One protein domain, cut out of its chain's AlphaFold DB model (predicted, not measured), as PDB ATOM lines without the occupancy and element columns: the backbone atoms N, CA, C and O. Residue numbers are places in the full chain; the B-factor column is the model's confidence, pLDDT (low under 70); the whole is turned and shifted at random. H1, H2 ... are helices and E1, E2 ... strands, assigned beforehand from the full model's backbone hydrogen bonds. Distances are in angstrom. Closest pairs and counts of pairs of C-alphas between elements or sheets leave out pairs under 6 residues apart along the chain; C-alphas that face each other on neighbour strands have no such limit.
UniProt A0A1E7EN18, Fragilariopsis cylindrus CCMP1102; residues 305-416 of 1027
ATOM      1  N   PRO A 305       1.266 -44.069 -30.019       88.00
ATOM      2  CA  PRO A 305       0.030 -43.496 -29.481       88.00
ATOM      3  C   PRO A 305       0.253 -42.316 -28.527       88.00
ATOM      4  O   PRO A 305       1.195 -42.318 -27.744       88.00
ATOM      5  N   GLN A 306      -0.656 -41.343 -28.567       90.25
ATOM      6  CA  GLN A 306      -0.652 -40.186 -27.668       90.25
ATOM      7  C   GLN A 306      -1.879 -40.234 -26.760       90.25
ATOM      8  O   GLN A 306      -2.944 -40.658 -27.204       90.25
ATOM      9  N   ARG A 307      -1.745 -39.756 -25.524       88.75
ATOM     10  CA  ARG A 307      -2.853 -39.589 -24.579       88.75
ATOM     11  C   ARG A 307      -3.132 -38.122 -24.374       88.75
ATOM     12  O   ARG A 307      -2.201 -37.353 -24.124       88.75
ATOM     13  N   TRP A 308      -4.399 -37.769 -24.422       89.56
ATOM     14  CA  TRP A 308      -4.880 -36.433 -24.129       89.56
ATOM     15  C   TRP A 308      -5.783 -36.489 -22.906       89.56
ATOM     16  O   TRP A 308      -6.597 -37.401 -22.794       89.56
ATOM     17  N   SER A 309      -5.595 -35.524 -22.010       86.25
ATOM     18  CA  SER A 309      -6.579 -35.146 -21.003       86.25
ATOM     19  C   SER A 309      -7.022 -33.730 -21.354       86.25
ATOM     20  O   SER A 309      -6.182 -32.840 -21.518       86.25
ATOM     21  N   ILE A 310      -8.317 -33.572 -21.604       83.75
ATOM     22  CA  ILE A 310      -8.938 -32.300 -21.965       83.75
ATOM     23  C   ILE A 310      -9.976 -32.023 -20.888       83.75
ATOM     24  O   ILE A 310     -10.978 -32.739 -20.844       83.75
ATOM     25  N   PRO A 311      -9.758 -31.045 -20.003       73.50
ATOM     26  CA  PRO A 311     -10.748 -30.746 -18.991       73.50
ATOM     27  C   PRO A 311     -11.979 -30.156 -19.658       73.50
ATOM     28  O   PRO A 311     -11.896 -29.398 -20.628       73.50
ATOM     29  N   THR A 312     -13.135 -30.538 -19.146       64.56
ATOM     30  CA  THR A 312     -14.390 -29.944 -19.578       64.56
ATOM     31  C   THR A 312     -14.591 -28.632 -18.838       64.56
ATOM     32  O   THR A 312     -14.343 -28.578 -17.633       64.56
ATOM     33  N   PRO A 313     -15.063 -27.570 -19.502       52.97
ATOM     34  CA  PRO A 313     -15.530 -26.379 -18.817       52.97
ATOM     35  C   PRO A 313     -16.833 -26.766 -18.118       52.97
ATOM     36  O   PRO A 313     -17.860 -26.760 -18.772       52.97
ATOM     37  N   ILE A 314     -16.704 -27.268 -16.883       49.56
ATOM     38  CA  ILE A 314     -17.683 -27.661 -15.844       49.56
ATOM     39  C   ILE A 314     -16.783 -28.397 -14.807       49.56
ATOM     40  O   ILE A 314     -16.263 -29.468 -15.108       49.56
ATOM     41  N   GLN A 315     -16.398 -27.871 -13.636       43.44
ATOM     42  CA  GLN A 315     -17.204 -27.237 -12.593       43.44
ATOM     43  C   GLN A 315     -16.383 -26.256 -11.716       43.44
ATOM     44  O   GLN A 315     -15.298 -26.603 -11.244       43.44
ATOM     45  N   ARG A 316     -16.967 -25.088 -11.404       32.09
ATOM     46  CA  ARG A 316     -16.801 -24.404 -10.102       32.09
ATOM     47  C   ARG A 316     -17.704 -25.033  -9.012       32.09
ATOM     48  O   ARG A 316     -17.415 -24.835  -7.843       32.09
ATOM     49  N   SER A 317     -18.654 -25.902  -9.381       33.53
ATOM     50  CA  SER A 317     -19.470 -26.709  -8.468       33.53
ATOM     51  C   SER A 317     -18.779 -27.981  -7.959       33.53
ATOM     52  O   SER A 317     -18.326 -28.843  -8.710       33.53
ATOM     53  N   HIS A 318     -18.742 -28.183  -6.650       31.23
ATOM     54  CA  HIS A 318     -18.540 -29.528  -6.124       31.23
ATOM     55  C   HIS A 318     -19.779 -30.386  -6.469       31.23
ATOM     56  O   HIS A 318     -20.862 -30.097  -5.983       31.23
ATOM     57  N   PHE A 319     -19.587 -31.449  -7.271       35.44
ATOM     58  CA  PHE A 319     -20.488 -32.590  -7.568       35.44
ATOM     59  C   PHE A 319     -21.339 -32.539  -8.865       35.44
ATOM     60  O   PHE A 319     -22.335 -31.845  -8.989       35.44
ATOM     61  N   GLY A 320     -20.966 -33.343  -9.867       38.78
ATOM     62  CA  GLY A 320     -21.698 -34.564 -10.259       38.78
ATOM     63  C   GLY A 320     -22.989 -34.546 -11.104       38.78
ATOM     64  O   GLY A 320     -23.379 -35.635 -11.517       38.78
ATOM     65  N   GLU A 321     -23.666 -33.431 -11.398       39.16
ATOM     66  CA  GLU A 321     -25.060 -33.537 -11.904       39.16
ATOM     67  C   GLU A 321     -25.261 -33.901 -13.393       39.16
ATOM     68  O   GLU A 321     -26.321 -34.418 -13.736       39.16
ATOM     69  N   ASN A 322     -24.262 -33.768 -14.277       45.62
ATOM     70  CA  ASN A 322     -24.457 -34.022 -15.722       45.62
ATOM     71  C   ASN A 322     -23.663 -35.195 -16.314       45.62
ATOM     72  O   ASN A 322     -23.619 -35.355 -17.534       45.62
ATOM     73  N   ASN A 323     -23.023 -36.034 -15.492       51.41
ATOM     74  CA  ASN A 323     -22.167 -37.134 -15.976       51.41
ATOM     75  C   ASN A 323     -21.099 -36.710 -17.005       51.41
ATOM     76  O   ASN A 323     -20.570 -37.524 -17.769       51.41
ATOM     77  N   VAL A 324     -20.773 -35.417 -17.035       52.44
ATOM     78  CA  VAL A 324     -19.663 -34.874 -17.802       52.44
ATOM     79  C   VAL A 324     -18.415 -35.159 -16.969       52.44
ATOM     80  O   VAL A 324     -18.316 -34.664 -15.846       52.44
ATOM     81  N   PRO A 325     -17.491 -36.011 -17.441       57.00
ATOM     82  CA  PRO A 325     -16.283 -36.284 -16.684       57.00
ATOM     83  C   PRO A 325     -15.457 -34.996 -16.587       57.00
ATOM     84  O   PRO A 325     -15.266 -34.343 -17.608       57.00
ATOM     85  N   HIS A 326     -14.935 -34.676 -15.392       63.41
ATOM     86  CA  HIS A 326     -14.053 -33.515 -15.152       63.41
ATOM     87  C   HIS A 326     -12.938 -33.393 -16.202       63.41
ATOM     88  O   HIS A 326     -12.535 -32.297 -16.585       63.41
ATOM     89  N   GLU A 327     -12.471 -34.543 -16.686       74.38
ATOM     90  CA  GLU A 327     -11.517 -34.657 -17.772       74.38
ATOM     91  C   GLU A 327     -12.006 -35.650 -18.824       74.38
ATOM     92  O   GLU A 327     -12.350 -36.801 -18.544       74.38
ATOM     93  N   ILE A 328     -11.958 -35.220 -20.077       79.06
ATOM     94  CA  ILE A 328     -12.109 -36.078 -21.236       79.06
ATOM     95  C   ILE A 328     -10.742 -36.701 -21.539       79.06
ATOM     96  O   ILE A 328      -9.863 -36.059 -22.121       79.06
ATOM     97  N   ILE A 329     -10.578 -37.974 -21.172       84.62
ATOM     98  CA  ILE A 329      -9.335 -38.719 -21.395       84.62
ATOM     99  C   ILE A 329      -9.493 -39.688 -22.569       84.62
ATOM    100  O   ILE A 329     -10.394 -40.532 -22.605       84.62
ATOM    101  N   PHE A 330      -8.586 -39.597 -23.539       87.75
ATOM    102  CA  PHE A 330      -8.544 -40.530 -24.661       87.75
ATOM    103  C   PHE A 330      -7.138 -40.747 -25.208       87.75
ATOM    104  O   PHE A 330      -6.289 -39.852 -25.230       87.75
ATOM    105  N   ASP A 331      -6.924 -41.954 -25.723       88.50
ATOM    106  CA  ASP A 331      -5.740 -42.313 -26.484       88.50
ATOM    107  C   ASP A 331      -6.034 -42.180 -27.983       88.50
ATOM    108  O   ASP A 331      -7.039 -42.683 -28.490       88.50
ATOM    109  N   ILE A 332      -5.129 -41.539 -28.717       90.19
ATOM    110  CA  ILE A 332      -5.134 -41.497 -30.177       90.19
ATOM    111  C   ILE A 332      -4.028 -42.402 -30.720       90.19
ATOM    112  O   ILE A 332      -2.851 -42.266 -30.384       90.19
ATOM    113  N   ILE A 333      -4.408 -43.341 -31.585       89.31
ATOM    114  CA  ILE A 333      -3.518 -44.345 -32.172       89.31
ATOM    115  C   ILE A 333      -3.479 -44.132 -33.680       89.31
ATOM    116  O   ILE A 333      -4.519 -44.108 -34.335       89.31
ATOM    117  N   LYS A 334      -2.279 -44.004 -34.251       87.31
ATOM    118  CA  LYS A 334      -2.101 -43.933 -35.705       87.31
ATOM    119  C   LYS A 334      -2.088 -45.348 -36.289       87.31
ATOM    120  O   LYS A 334      -1.241 -46.151 -35.914       87.31
ATOM    121  N   VAL A 335      -3.023 -45.629 -37.194       85.81
ATOM    122  CA  VAL A 335      -3.188 -46.936 -37.856       85.81
ATOM    123  C   VAL A 335      -2.504 -46.948 -39.227       85.81
ATOM    124  O   VAL A 335      -1.793 -47.895 -39.531       85.81
ATOM    125  N   ASP A 336      -2.665 -45.876 -40.012       79.06
ATOM    126  CA  ASP A 336      -2.033 -45.656 -41.327       79.06
ATOM    127  C   ASP A 336      -1.708 -44.158 -41.512       79.06
ATOM    128  O   ASP A 336      -1.998 -43.350 -40.629       79.06
ATOM    129  N   ASP A 337      -1.130 -43.761 -42.657       73.56
ATOM    130  CA  ASP A 337      -0.604 -42.404 -42.892       73.56
ATOM    131  C   ASP A 337      -1.598 -41.252 -42.639       73.56
ATOM    132  O   ASP A 337      -1.138 -40.184 -42.239       73.56
ATOM    133  N   ASP A 338      -2.914 -41.505 -42.699       71.88
ATOM    134  CA  ASP A 338      -3.995 -40.553 -42.367       71.88
ATOM    135  C   ASP A 338      -5.134 -41.155 -41.503       71.88
ATOM    136  O   ASP A 338      -6.158 -40.504 -41.237       71.88
ATOM    137  N   ALA A 339      -4.985 -42.410 -41.062       82.38
ATOM    138  CA  ALA A 339      -6.007 -43.135 -40.308       82.38
ATOM    139  C   ALA A 339      -5.653 -43.176 -38.820       82.38
ATOM    140  O   ALA A 339      -4.573 -43.627 -38.440       82.38
ATOM    141  N   TYR A 340      -6.590 -42.729 -37.987       89.69
ATOM    142  CA  TYR A 340      -6.427 -42.645 -36.540       89.69
ATOM    143  C   TYR A 340      -7.606 -43.318 -35.852       89.69
ATOM    144  O   TYR A 340      -8.750 -43.134 -36.270       89.69
ATOM    145  N   GLU A 341      -7.315 -44.069 -34.801       88.00
ATOM    146  CA  GLU A 341      -8.289 -44.692 -33.912       88.00
ATOM    147  C   GLU A 341      -8.284 -43.942 -32.575       88.00
ATOM    148  O   GLU A 341      -7.216 -43.672 -32.023       88.00
ATOM    149  N   ILE A 342      -9.472 -43.600 -32.071       88.19
ATOM    150  CA  ILE A 342      -9.655 -43.022 -30.737       88.19
ATOM    151  C   ILE A 342     -10.089 -44.133 -29.791       88.19
ATOM    152  O   ILE A 342     -11.077 -44.824 -30.048       88.19
ATOM    153  N   LYS A 343      -9.358 -44.287 -28.690       86.81
ATOM    154  CA  LYS A 343      -9.741 -45.137 -27.568       86.81
ATOM    155  C   LYS A 343     -10.060 -44.252 -26.381       86.81
ATOM    156  O   LYS A 343      -9.164 -43.726 -25.730       86.81
ATOM    157  N   TRP A 344     -11.350 -44.099 -26.131       81.06
ATOM    158  CA  TRP A 344     -11.855 -43.422 -24.948       81.06
ATOM    159  C   TRP A 344     -11.484 -44.210 -23.701       81.06
ATOM    160  O   TRP A 344     -11.628 -45.436 -23.665       81.06
ATOM    161  N   GLU A 345     -11.019 -43.503 -22.680       77.44
ATOM    162  CA  GLU A 345     -10.988 -44.067 -21.348       77.44
ATOM    163  C   GLU A 345     -12.423 -44.079 -20.811       77.44
ATOM    164  O   GLU A 345     -13.117 -43.072 -20.889       77.44
ATOM    165  N   ALA A 346     -12.917 -45.245 -20.386       57.06
ATOM    166  CA  ALA A 346     -14.329 -45.404 -20.055       57.06
ATOM    167  C   ALA A 346     -14.673 -44.649 -18.756       57.06
ATOM    168  O   ALA A 346     -14.148 -45.032 -17.706       57.06
ATOM    169  N   PRO A 347     -15.565 -43.639 -18.788       57.34
ATOM    170  CA  PRO A 347     -16.160 -43.115 -17.564       57.34
ATOM    171  C   PRO A 347     -17.024 -44.194 -16.888       57.34
ATOM    172  O   PRO A 347     -17.485 -45.140 -17.536       57.34
ATOM    173  N   ALA A 348     -17.227 -44.077 -15.571       46.50
ATOM    174  CA  ALA A 348     -18.059 -45.010 -14.801       46.50
ATOM    175  C   ALA A 348     -19.527 -45.026 -15.276       46.50
ATOM    176  O   ALA A 348     -20.218 -46.034 -15.111       46.50
ATOM    177  N   GLU A 349     -19.971 -43.944 -15.917       49.53
ATOM    178  CA  GLU A 349     -21.313 -43.750 -16.460       49.53
ATOM    179  C   GLU A 349     -21.256 -43.161 -17.883       49.53
ATOM    180  O   GLU A 349     -20.195 -42.751 -18.348       49.53
ATOM    181  N   ALA A 350     -22.370 -43.165 -18.623       53.94
ATOM    182  CA  ALA A 350     -22.386 -42.720 -20.020       53.94
ATOM    183  C   ALA A 350     -22.229 -41.185 -20.123       53.94
ATOM    184  O   ALA A 350     -23.034 -40.473 -19.525       53.94
ATOM    185  N   PRO A 351     -21.248 -40.672 -20.890       62.25
ATOM    186  CA  PRO A 351     -20.966 -39.241 -20.942       62.25
ATOM    187  C   PRO A 351     -21.972 -38.477 -21.817       62.25
ATOM    188  O   PRO A 351     -22.470 -39.007 -22.816       62.25
ATOM    189  N   ASP A 352     -22.214 -37.206 -21.489       68.25
ATOM    190  CA  ASP A 352     -23.022 -36.284 -22.297       68.25
ATOM    191  C   ASP A 352     -22.293 -35.895 -23.600       68.25
ATOM    192  O   ASP A 352     -21.519 -34.935 -23.684       68.25
ATOM    193  N   TYR A 353     -22.510 -36.704 -24.640       71.50
ATOM    194  CA  TYR A 353     -21.863 -36.545 -25.942       71.50
ATOM    195  C   TYR A 353     -22.105 -35.174 -26.613       71.50
ATOM    196  O   TYR A 353     -21.142 -34.649 -27.175       71.50
ATOM    197  N   PRO A 354     -23.317 -34.578 -26.597       72.25
ATOM    198  CA  PRO A 354     -23.550 -33.207 -27.064       72.25
ATOM    199  C   PRO A 354     -22.649 -32.138 -26.429       72.25
ATOM    200  O   PRO A 354     -22.010 -31.386 -27.167       72.25
ATOM    201  N   THR A 355     -22.544 -32.093 -25.099       67.19
ATOM    202  CA  THR A 355     -21.720 -31.092 -24.392       67.19
ATOM    203  C   THR A 355     -20.236 -31.274 -24.707       67.19
ATOM    204  O   THR A 355     -19.537 -30.322 -25.061       67.19
ATOM    205  N   ILE A 356     -19.763 -32.525 -24.699       73.62
ATOM    206  CA  ILE A 356     -18.389 -32.861 -25.094       73.62
ATOM    207  C   ILE A 356     -18.114 -32.420 -26.538       73.62
ATOM    208  O   ILE A 356     -17.058 -31.861 -26.836       73.62
ATOM    209  N   PHE A 357     -19.056 -32.650 -27.452       80.25
ATOM    210  CA  PHE A 357     -18.921 -32.259 -28.851       80.25
ATOM    211  C   PHE A 357     -18.799 -30.740 -29.014       80.25
ATOM    212  O   PHE A 357     -17.888 -30.281 -29.704       80.25
ATOM    213  N   ALA A 358     -19.671 -29.967 -28.358       74.19
ATOM    214  CA  ALA A 358     -19.652 -28.507 -28.405       74.19
ATOM    215  C   ALA A 358     -18.332 -27.934 -27.858       74.19
ATOM    216  O   ALA A 358     -17.706 -27.088 -28.504       74.19
ATOM    217  N   HIS A 359     -17.855 -28.456 -26.723       77.56
ATOM    218  CA  HIS A 359     -16.589 -28.032 -26.130       77.56
ATOM    219  C   HIS A 359     -15.392 -28.286 -27.062       77.56
ATOM    220  O   HIS A 359     -14.624 -27.367 -27.365       77.56
ATOM    221  N   LEU A 360     -15.262 -29.509 -27.590       84.38
ATOM    222  CA  LEU A 360     -14.166 -29.855 -28.498       84.38
ATOM    223  C   LEU A 360     -14.201 -29.014 -29.788       84.38
ATOM    224  O   LEU A 360     -13.148 -28.685 -30.334       84.38
ATOM    225  N   GLN A 361     -15.390 -28.647 -30.281       84.81
ATOM    226  CA  GLN A 361     -15.536 -27.765 -31.446       84.81
ATOM    227  C   GLN A 361     -15.077 -26.328 -31.175       84.81
ATOM    228  O   GLN A 361     -14.411 -25.738 -32.035       84.81
ATOM    229  N   LYS A 362     -15.395 -25.772 -29.997       80.50
ATOM    230  CA  LYS A 362     -14.926 -24.440 -29.579       80.50
ATOM    231  C   LYS A 362     -13.397 -24.395 -29.562       80.50
ATOM    232  O   LYS A 362     -12.797 -23.535 -30.208       80.50
ATOM    233  N   GLU A 363     -12.768 -25.379 -28.921       83.50
ATOM    234  CA  GLU A 363     -11.307 -25.446 -28.839       83.50
ATOM    235  C   GLU A 363     -10.640 -25.698 -30.194       83.50
ATOM    236  O   GLU A 363      -9.609 -25.095 -30.499       83.50
ATOM    237  N   LEU A 364     -11.236 -26.529 -31.055       90.69
ATOM    238  CA  LEU A 364     -10.724 -26.710 -32.412       90.69
ATOM    239  C   LEU A 364     -10.719 -25.389 -33.193       90.69
ATOM    240  O   LEU A 364      -9.733 -25.094 -33.866       90.69
ATOM    241  N   THR A 365     -11.789 -24.598 -33.081       86.50
ATOM    242  CA  THR A 365     -11.902 -23.293 -33.751       86.50
ATOM    243  C   THR A 365     -10.795 -22.347 -33.279       86.50
ATOM    244  O   THR A 365     -10.054 -21.816 -34.103       86.50
ATOM    245  N   ARG A 366     -10.585 -22.243 -31.958       88.00
ATOM    246  CA  ARG A 366      -9.497 -21.444 -31.367       88.00
ATOM    247  C   ARG A 366      -8.125 -21.840 -31.916       88.00
ATOM    248  O   ARG A 366      -7.321 -20.979 -32.272       88.00
ATOM    249  N   ILE A 367      -7.842 -23.143 -31.976       90.00
ATOM    250  CA  ILE A 367      -6.564 -23.656 -32.483       90.00
ATOM    251  C   ILE A 367      -6.400 -23.374 -33.981       90.00
ATOM    252  O   ILE A 367      -5.296 -23.057 -34.421       90.00
ATOM    253  N   GLU A 368      -7.466 -23.461 -34.777       92.19
ATOM    254  CA  GLU A 368      -7.412 -23.133 -36.204       92.19
ATOM    255  C   GLU A 368      -7.142 -21.639 -36.449       92.19
ATOM    256  O   GLU A 368      -6.319 -21.305 -37.309       92.19
ATOM    257  N   ASP A 369      -7.741 -20.756 -35.647       90.06
ATOM    258  CA  ASP A 369      -7.602 -19.300 -35.775       90.06
ATOM    259  C   ASP A 369      -6.164 -18.809 -35.534       90.06
ATOM    260  O   ASP A 369      -5.683 -17.894 -36.212       90.06
ATOM    261  N   ILE A 370      -5.420 -19.456 -34.629       88.50
ATOM    262  CA  ILE A 370      -4.030 -19.079 -34.320       88.50
ATOM    263  C   ILE A 370      -2.995 -19.652 -35.302       88.50
ATOM    264  O   ILE A 370      -1.807 -19.344 -35.194       88.50
ATOM    265  N   GLY A 371      -3.389 -20.466 -36.288       91.56
ATOM    266  CA  GLY A 371      -2.441 -21.229 -37.112       91.56
ATOM    267  C   GLY A 371      -1.420 -20.392 -37.895       91.56
ATOM    268  O   GLY A 371      -0.253 -20.786 -38.029       91.56
ATOM    269  N   THR A 372      -1.824 -19.212 -38.376       91.12
ATOM    270  CA  THR A 372      -0.907 -18.276 -39.059       91.12
ATOM    271  C   THR A 372       0.120 -17.716 -38.076       91.12
ATOM    272  O   THR A 372       1.321 -17.786 -38.339       91.12
ATOM    273  N   PHE A 373      -0.343 -17.258 -36.908       90.19
ATOM    274  CA  PHE A 373       0.512 -16.755 -35.834       90.19
ATOM    275  C   PHE A 373       1.526 -17.808 -35.374       90.19
ATOM    276  O   PHE A 373       2.711 -17.504 -35.231       90.19
ATOM    277  N   VAL A 374       1.090 -19.062 -35.208       93.88
ATOM    278  CA  VAL A 374       1.962 -20.171 -34.797       93.88
ATOM    279  C   VAL A 374       3.083 -20.400 -35.808       93.88
ATOM    280  O   VAL A 374       4.248 -20.515 -35.429       93.88
ATOM    281  N   THR A 375       2.749 -20.430 -37.097       92.69
ATOM    282  CA  THR A 375       3.724 -20.694 -38.165       92.69
ATOM    283  C   THR A 375       4.759 -19.573 -38.278       92.69
ATOM    284  O   THR A 375       5.957 -19.844 -38.384       92.69
ATOM    285  N   GLU A 376       4.316 -18.314 -38.229       92.06
ATOM    286  CA  GLU A 376       5.197 -17.143 -38.303       92.06
ATOM    287  C   GLU A 376       6.111 -17.040 -37.076       92.06
ATOM    288  O   GLU A 376       7.324 -16.862 -37.214       92.06
ATOM    289  N   THR A 377       5.551 -17.217 -35.878       91.44
ATOM    290  CA  THR A 377       6.293 -17.125 -34.614       91.44
ATOM    291  C   THR A 377       7.305 -18.259 -34.479       91.44
ATOM    292  O   THR A 377       8.461 -18.009 -34.137       91.44
ATOM    293  N   ALA A 378       6.930 -19.493 -34.840       92.50
ATOM    294  CA  ALA A 378       7.854 -20.625 -34.869       92.50
ATOM    295  C   ALA A 378       9.021 -20.388 -35.846       92.50
ATOM    296  O   ALA A 378      10.163 -20.740 -35.550       92.50
ATOM    297  N   GLY A 379       8.763 -19.744 -36.990       90.88
ATOM    298  CA  GLY A 379       9.794 -19.365 -37.960       90.88
ATOM    299  C   GLY A 379      10.865 -18.418 -37.400       90.88
ATOM    300  O   GLY A 379      11.990 -18.417 -37.898       90.88
ATOM    301  N   ASN A 380      10.541 -17.670 -36.342       91.69
ATOM    302  CA  ASN A 380      11.448 -16.736 -35.675       91.69
ATOM    303  C   ASN A 380      12.228 -17.362 -34.501       91.69
ATOM    304  O   ASN A 380      13.107 -16.704 -33.942       91.69
ATOM    305  N   LEU A 381      11.950 -18.618 -34.127       91.19
ATOM    306  CA  LEU A 381      12.683 -19.316 -33.068       91.19
ATOM    307  C   LEU A 381      14.076 -19.744 -33.540       91.19
ATOM    308  O   LEU A 381      14.235 -20.428 -34.556       91.19
ATOM    309  N   THR A 382      15.096 -19.387 -32.758       86.69
ATOM    310  CA  THR A 382      16.504 -19.709 -33.036       86.69
ATOM    311  C   THR A 382      16.849 -21.167 -32.733       86.69
ATOM    312  O   THR A 382      17.696 -21.740 -33.414       86.69
ATOM    313  N   SER A 383      16.177 -21.782 -31.753       86.00
ATOM    314  CA  SER A 383      16.337 -23.197 -31.407       86.00
ATOM    315  C   SER A 383      15.497 -24.087 -32.325       86.00
ATOM    316  O   SER A 383      14.268 -23.988 -32.358       86.00
ATOM    317  N   ASP A 384      16.152 -24.998 -33.053       84.62
ATOM    318  CA  ASP A 384      15.467 -25.997 -33.887       84.62
ATOM    319  C   ASP A 384      14.606 -26.950 -33.047       84.62
ATOM    320  O   ASP A 384      13.565 -27.414 -33.516       84.62
ATOM    321  N   HIS A 385      15.013 -27.216 -31.801       85.19
ATOM    322  CA  HIS A 385      14.252 -28.045 -30.875       85.19
ATOM    323  C   HIS A 385      12.954 -27.353 -30.443       85.19
ATOM    324  O   HIS A 385      11.889 -27.931 -30.637       85.19
ATOM    325  N   GLU A 386      13.018 -26.098 -29.975       89.69
ATOM    326  CA  GLU A 386      11.823 -25.316 -29.604       89.69
ATOM    327  C   GLU A 386      10.853 -25.212 -30.787       89.69
ATOM    328  O   GLU A 386       9.659 -25.487 -30.655       89.69
ATOM    329  N   ARG A 387      11.387 -24.891 -31.973       92.31
ATOM    330  CA  ARG A 387      10.607 -24.776 -33.209       92.31
ATOM    331  C   ARG A 387       9.894 -26.078 -33.554       92.31
ATOM    332  O   ARG A 387       8.695 -26.073 -33.827       92.31
ATOM    333  N   THR A 388      10.625 -27.190 -33.554       90.25
ATOM    334  CA  THR A 388      10.075 -28.495 -33.942       90.25
ATOM    335  C   THR A 388       9.074 -29.002 -32.906       90.25
ATOM    336  O   THR A 388       8.023 -29.508 -33.295       90.25
ATOM    337  N   SER A 389       9.345 -28.823 -31.610       91.56
ATOM    338  CA  SER A 389       8.435 -29.219 -30.529       91.56
ATOM    339  C   SER A 389       7.130 -28.418 -30.558       91.56
ATOM    340  O   SER A 389       6.063 -29.028 -30.537       91.56
ATOM    341  N   CYS A 390       7.178 -27.087 -30.712       92.38
ATOM    342  CA  CYS A 390       5.969 -26.255 -30.804       92.38
ATOM    343  C   CYS A 390       5.102 -26.633 -32.013       92.38
ATOM    344  O   CYS A 390       3.897 -26.841 -31.879       92.38
ATOM    345  N   LEU A 391       5.715 -26.780 -33.194       94.81
ATOM    346  CA  LEU A 391       4.989 -27.149 -34.413       94.81
ATOM    347  C   LEU A 391       4.394 -28.559 -34.321       94.81
ATOM    348  O   LEU A 391       3.251 -28.769 -34.726       94.81
ATOM    349  N   LYS A 392       5.141 -29.520 -33.765       93.94
ATOM    350  CA  LYS A 392       4.661 -30.895 -33.580       93.94
ATOM    351  C   LYS A 392       3.527 -30.964 -32.554       93.94
ATOM    352  O   LYS A 392       2.586 -31.731 -32.759       93.94
ATOM    353  N   TYR A 393       3.587 -30.164 -31.489       94.44
ATOM    354  CA  TYR A 393       2.532 -30.087 -30.476       94.44
ATOM    355  C   TYR A 393       1.249 -29.502 -31.067       94.44
ATOM    356  O   TYR A 393       0.205 -30.139 -30.992       94.44
ATOM    357  N   TYR A 394       1.354 -28.364 -31.762       95.56
ATOM    358  CA  TYR A 394       0.238 -27.737 -32.475       95.56
ATOM    359  C   TYR A 394      -0.438 -28.706 -33.458       95.56
ATOM    360  O   TYR A 394      -1.653 -28.885 -33.433       95.56
ATOM    361  N   GLN A 395       0.352 -29.405 -34.280       94.44
ATOM    362  CA  GLN A 395      -0.173 -30.404 -35.217       94.44
ATOM    363  C   GLN A 395      -0.852 -31.579 -34.505       94.44
ATOM    364  O   GLN A 395      -1.920 -32.017 -34.931       94.44
ATOM    365  N   SER A 396      -0.250 -32.089 -33.429       93.94
ATOM    366  CA  SER A 396      -0.815 -33.201 -32.655       93.94
ATOM    367  C   SER A 396      -2.136 -32.801 -31.995       93.94
ATOM    368  O   SER A 396      -3.091 -33.568 -32.053       93.94
ATOM    369  N   LEU A 397      -2.220 -31.581 -31.458       92.81
ATOM    370  CA  LEU A 397      -3.422 -31.036 -30.833       92.81
ATOM    371  C   LEU A 397      -4.567 -30.861 -31.843       92.81
ATOM    372  O   LEU A 397      -5.687 -31.307 -31.599       92.81
ATOM    373  N   MET A 398      -4.279 -30.304 -33.026       93.12
ATOM    374  CA  MET A 398      -5.255 -30.217 -34.119       93.12
ATOM    375  C   MET A 398      -5.805 -31.591 -34.519       93.12
ATOM    376  O   MET A 398      -7.006 -31.743 -34.756       93.12
ATOM    377  N   ILE A 399      -4.927 -32.593 -34.641       93.25
ATOM    378  CA  ILE A 399      -5.330 -33.957 -34.998       93.25
ATOM    379  C   ILE A 399      -6.184 -34.557 -33.878       93.25
ATOM    380  O   ILE A 399      -7.229 -35.135 -34.175       93.25
ATOM    381  N   ALA A 400      -5.782 -34.386 -32.618       92.12
ATOM    382  CA  ALA A 400      -6.510 -34.882 -31.458       92.12
ATOM    383  C   ALA A 400      -7.950 -34.354 -31.426       92.12
ATOM    384  O   ALA A 400      -8.878 -35.162 -31.451       92.12
ATOM    385  N   TYR A 401      -8.144 -33.032 -31.506       92.19
ATOM    386  CA  TYR A 401      -9.480 -32.428 -31.533       92.19
ATOM    387  C   TYR A 401     -10.321 -32.925 -32.714       92.19
ATOM    388  O   TYR A 401     -11.433 -33.417 -32.521       92.19
ATOM    389  N   LYS A 402      -9.783 -32.894 -33.943       93.50
ATOM    390  CA  LYS A 402     -10.520 -33.337 -35.143       93.50
ATOM    391  C   LYS A 402     -10.977 -34.791 -35.046       93.50
ATOM    392  O   LYS A 402     -12.072 -35.127 -35.499       93.50
ATOM    393  N   LYS A 403     -10.135 -35.670 -34.498       93.00
ATOM    394  CA  LYS A 403     -10.440 -37.102 -34.392       93.00
ATOM    395  C   LYS A 403     -11.362 -37.411 -33.214       93.00
ATOM    396  O   LYS A 403     -12.257 -38.236 -33.387       93.00
ATOM    397  N   ALA A 404     -11.210 -36.724 -32.084       89.19
ATOM    398  CA  ALA A 404     -12.129 -36.818 -30.953       89.19
ATOM    399  C   ALA A 404     -13.552 -36.396 -31.359       89.19
ATOM    400  O   ALA A 404     -14.484 -37.181 -31.194       89.19
ATOM    401  N   ILE A 405     -13.706 -35.239 -32.017       89.38
ATOM    402  CA  ILE A 405     -14.996 -34.742 -32.536       89.38
ATOM    403  C   ILE A 405     -15.644 -35.764 -33.474       89.38
ATOM    404  O   ILE A 405     -16.804 -36.124 -33.290       89.38
ATOM    405  N   ALA A 406     -14.896 -36.285 -34.455       88.88
ATOM    406  CA  ALA A 406     -15.420 -37.276 -35.397       88.88
ATOM    407  C   ALA A 406     -15.855 -38.583 -34.703       88.88
ATOM    408  O   ALA A 406     -16.816 -39.226 -35.132       88.88
ATOM    409  N   SER A 407     -15.158 -38.982 -33.633       86.19
ATOM    410  CA  SER A 407     -15.516 -40.157 -32.834       86.19
ATOM    411  C   SER A 407     -16.803 -39.934 -32.035       86.19
ATOM    412  O   SER A 407     -17.678 -40.800 -32.070       86.19
ATOM    413  N   VAL A 408     -16.953 -38.773 -31.388       82.62
ATOM    414  CA  VAL A 408     -18.180 -38.385 -30.671       82.62
ATOM    415  C   VAL A 408     -19.366 -38.282 -31.634       82.62
ATOM    416  O   VAL A 408     -20.427 -38.844 -31.376       82.62
ATOM    417  N   GLU A 409     -19.179 -37.666 -32.802       83.94
ATOM    418  CA  GLU A 409     -20.220 -37.543 -33.830       83.94
ATOM    419  C   GLU A 409     -20.730 -38.915 -34.311       83.94
ATOM    420  O   GLU A 409     -21.927 -39.112 -34.546       83.94
ATOM    421  N   ALA A 410     -19.832 -39.894 -34.452       82.00
ATOM    422  CA  ALA A 410     -20.192 -41.264 -34.806       82.00
ATOM    423  C   ALA A 410     -20.943 -41.990 -33.671       82.00
ATOM    424  O   ALA A 410     -21.864 -42.765 -33.951       82.00
ATOM    425  N   ALA A 411     -20.594 -41.727 -32.407       74.81
ATOM    426  CA  ALA A 411     -21.294 -42.261 -31.235       74.81
ATOM    427  C   ALA A 411     -22.730 -41.710 -31.128       74.81
ATOM    428  O   ALA A 411     -23.679 -42.480 -30.956       74.81
ATOM    429  N   ILE A 412     -22.911 -40.407 -31.367       72.06
ATOM    430  CA  ILE A 412     -24.233 -39.761 -31.434       72.06
ATOM    431  C   ILE A 412     -25.094 -40.405 -32.534       72.06
ATOM    432  O   ILE A 412     -26.245 -40.762 -32.301       72.06
ATOM    433  N   LYS A 413     -24.530 -40.636 -33.729       75.75
ATOM    434  CA  LYS A 413     -25.251 -41.231 -34.876       75.75
ATOM    435  C   LYS A 413     -25.598 -42.718 -34.718       75.75
ATOM    436  O   LYS A 413     -26.467 -43.206 -35.437       75.75
ATOM    437  N   SER A 414     -24.888 -43.452 -33.860       66.25
ATOM    438  CA  SER A 414     -25.052 -44.906 -33.680       66.25
ATOM    439  C   SER A 414     -25.890 -45.294 -32.459       66.25
ATOM    440  O   SER A 414     -26.265 -46.462 -32.329       66.25
ATOM    441  N   SER A 415     -26.238 -44.328 -31.608       51.22
ATOM    442  CA  SER A 415     -27.145 -44.523 -30.478       51.22
ATOM    443  C   SER A 415     -28.592 -44.708 -30.973       51.22
ATOM    444  O   SER A 415     -29.024 -43.980 -31.872       51.22
ATOM    445  N   PRO A 416     -29.359 -45.698 -30.465       39.34
ATOM    446  CA  PRO A 416     -30.749 -45.887 -30.871       39.34
ATOM    447  C   PRO A 416     -31.565 -44.627 -30.549       39.34
ATOM    448  O   PRO A 416     -31.322 -44.008 -29.513       39.34
TER     449      PRO A 416
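What this domain is: This is residues 305 to 416 of the 1027 residues of a protein of Fragilariopsis cylindrus CCMP1102 (UniProt A0A1E7EN18). A three-stranded sheet has the long helix H3 packed on one face, making two layers; H1 and H2, end to end, fold back beside H3. Residues 316 to 321 stick out. The printed part has 112 residues, with three named strands and three named helices in the order E1 E2 E3 H1 H2 H3, mixed class, an antiparallel meander E1-E2-E3, each strand the antiparallel neighbour of the one before; only just loose, close to compact, radius of gyration of the C-alphas 16.1 A, spans 50 by 37 by 21 A.

How they stand to each other: Start at E1, residues 306 to 311, a hairpin with E2, residues 327 to 336: N 308 and O 330 are 2.9 A apart. E2 and E3, residues 339 to 344, form another: N 333 and O 341, 2.9 A. H1, residues 353 to 369, touches H3, residues 384 to 414, opposite ways at a shallow 31 degrees; closest C-alphas Leu 364 and Tyr 401, 5.9 A. H2, residues 371 to 379, touches H3's residues 387 to 391 alone. Every helix O i to N i+4 pair is within hydrogen-bond range.

Where its parts are: Find C-alpha 306 at (-0.652, -40.186, -27.668). E2 spans 27.7 A, H1 24.4 A; H3 runs 44.7 A to C-alpha 414 at (-25.052, -44.906, -33.680).

The domain as a whole: The printed part has no cut. The E1 to E2 link is long; 26 printed residues have pLDDT under 70, among them its residues 312 to 326.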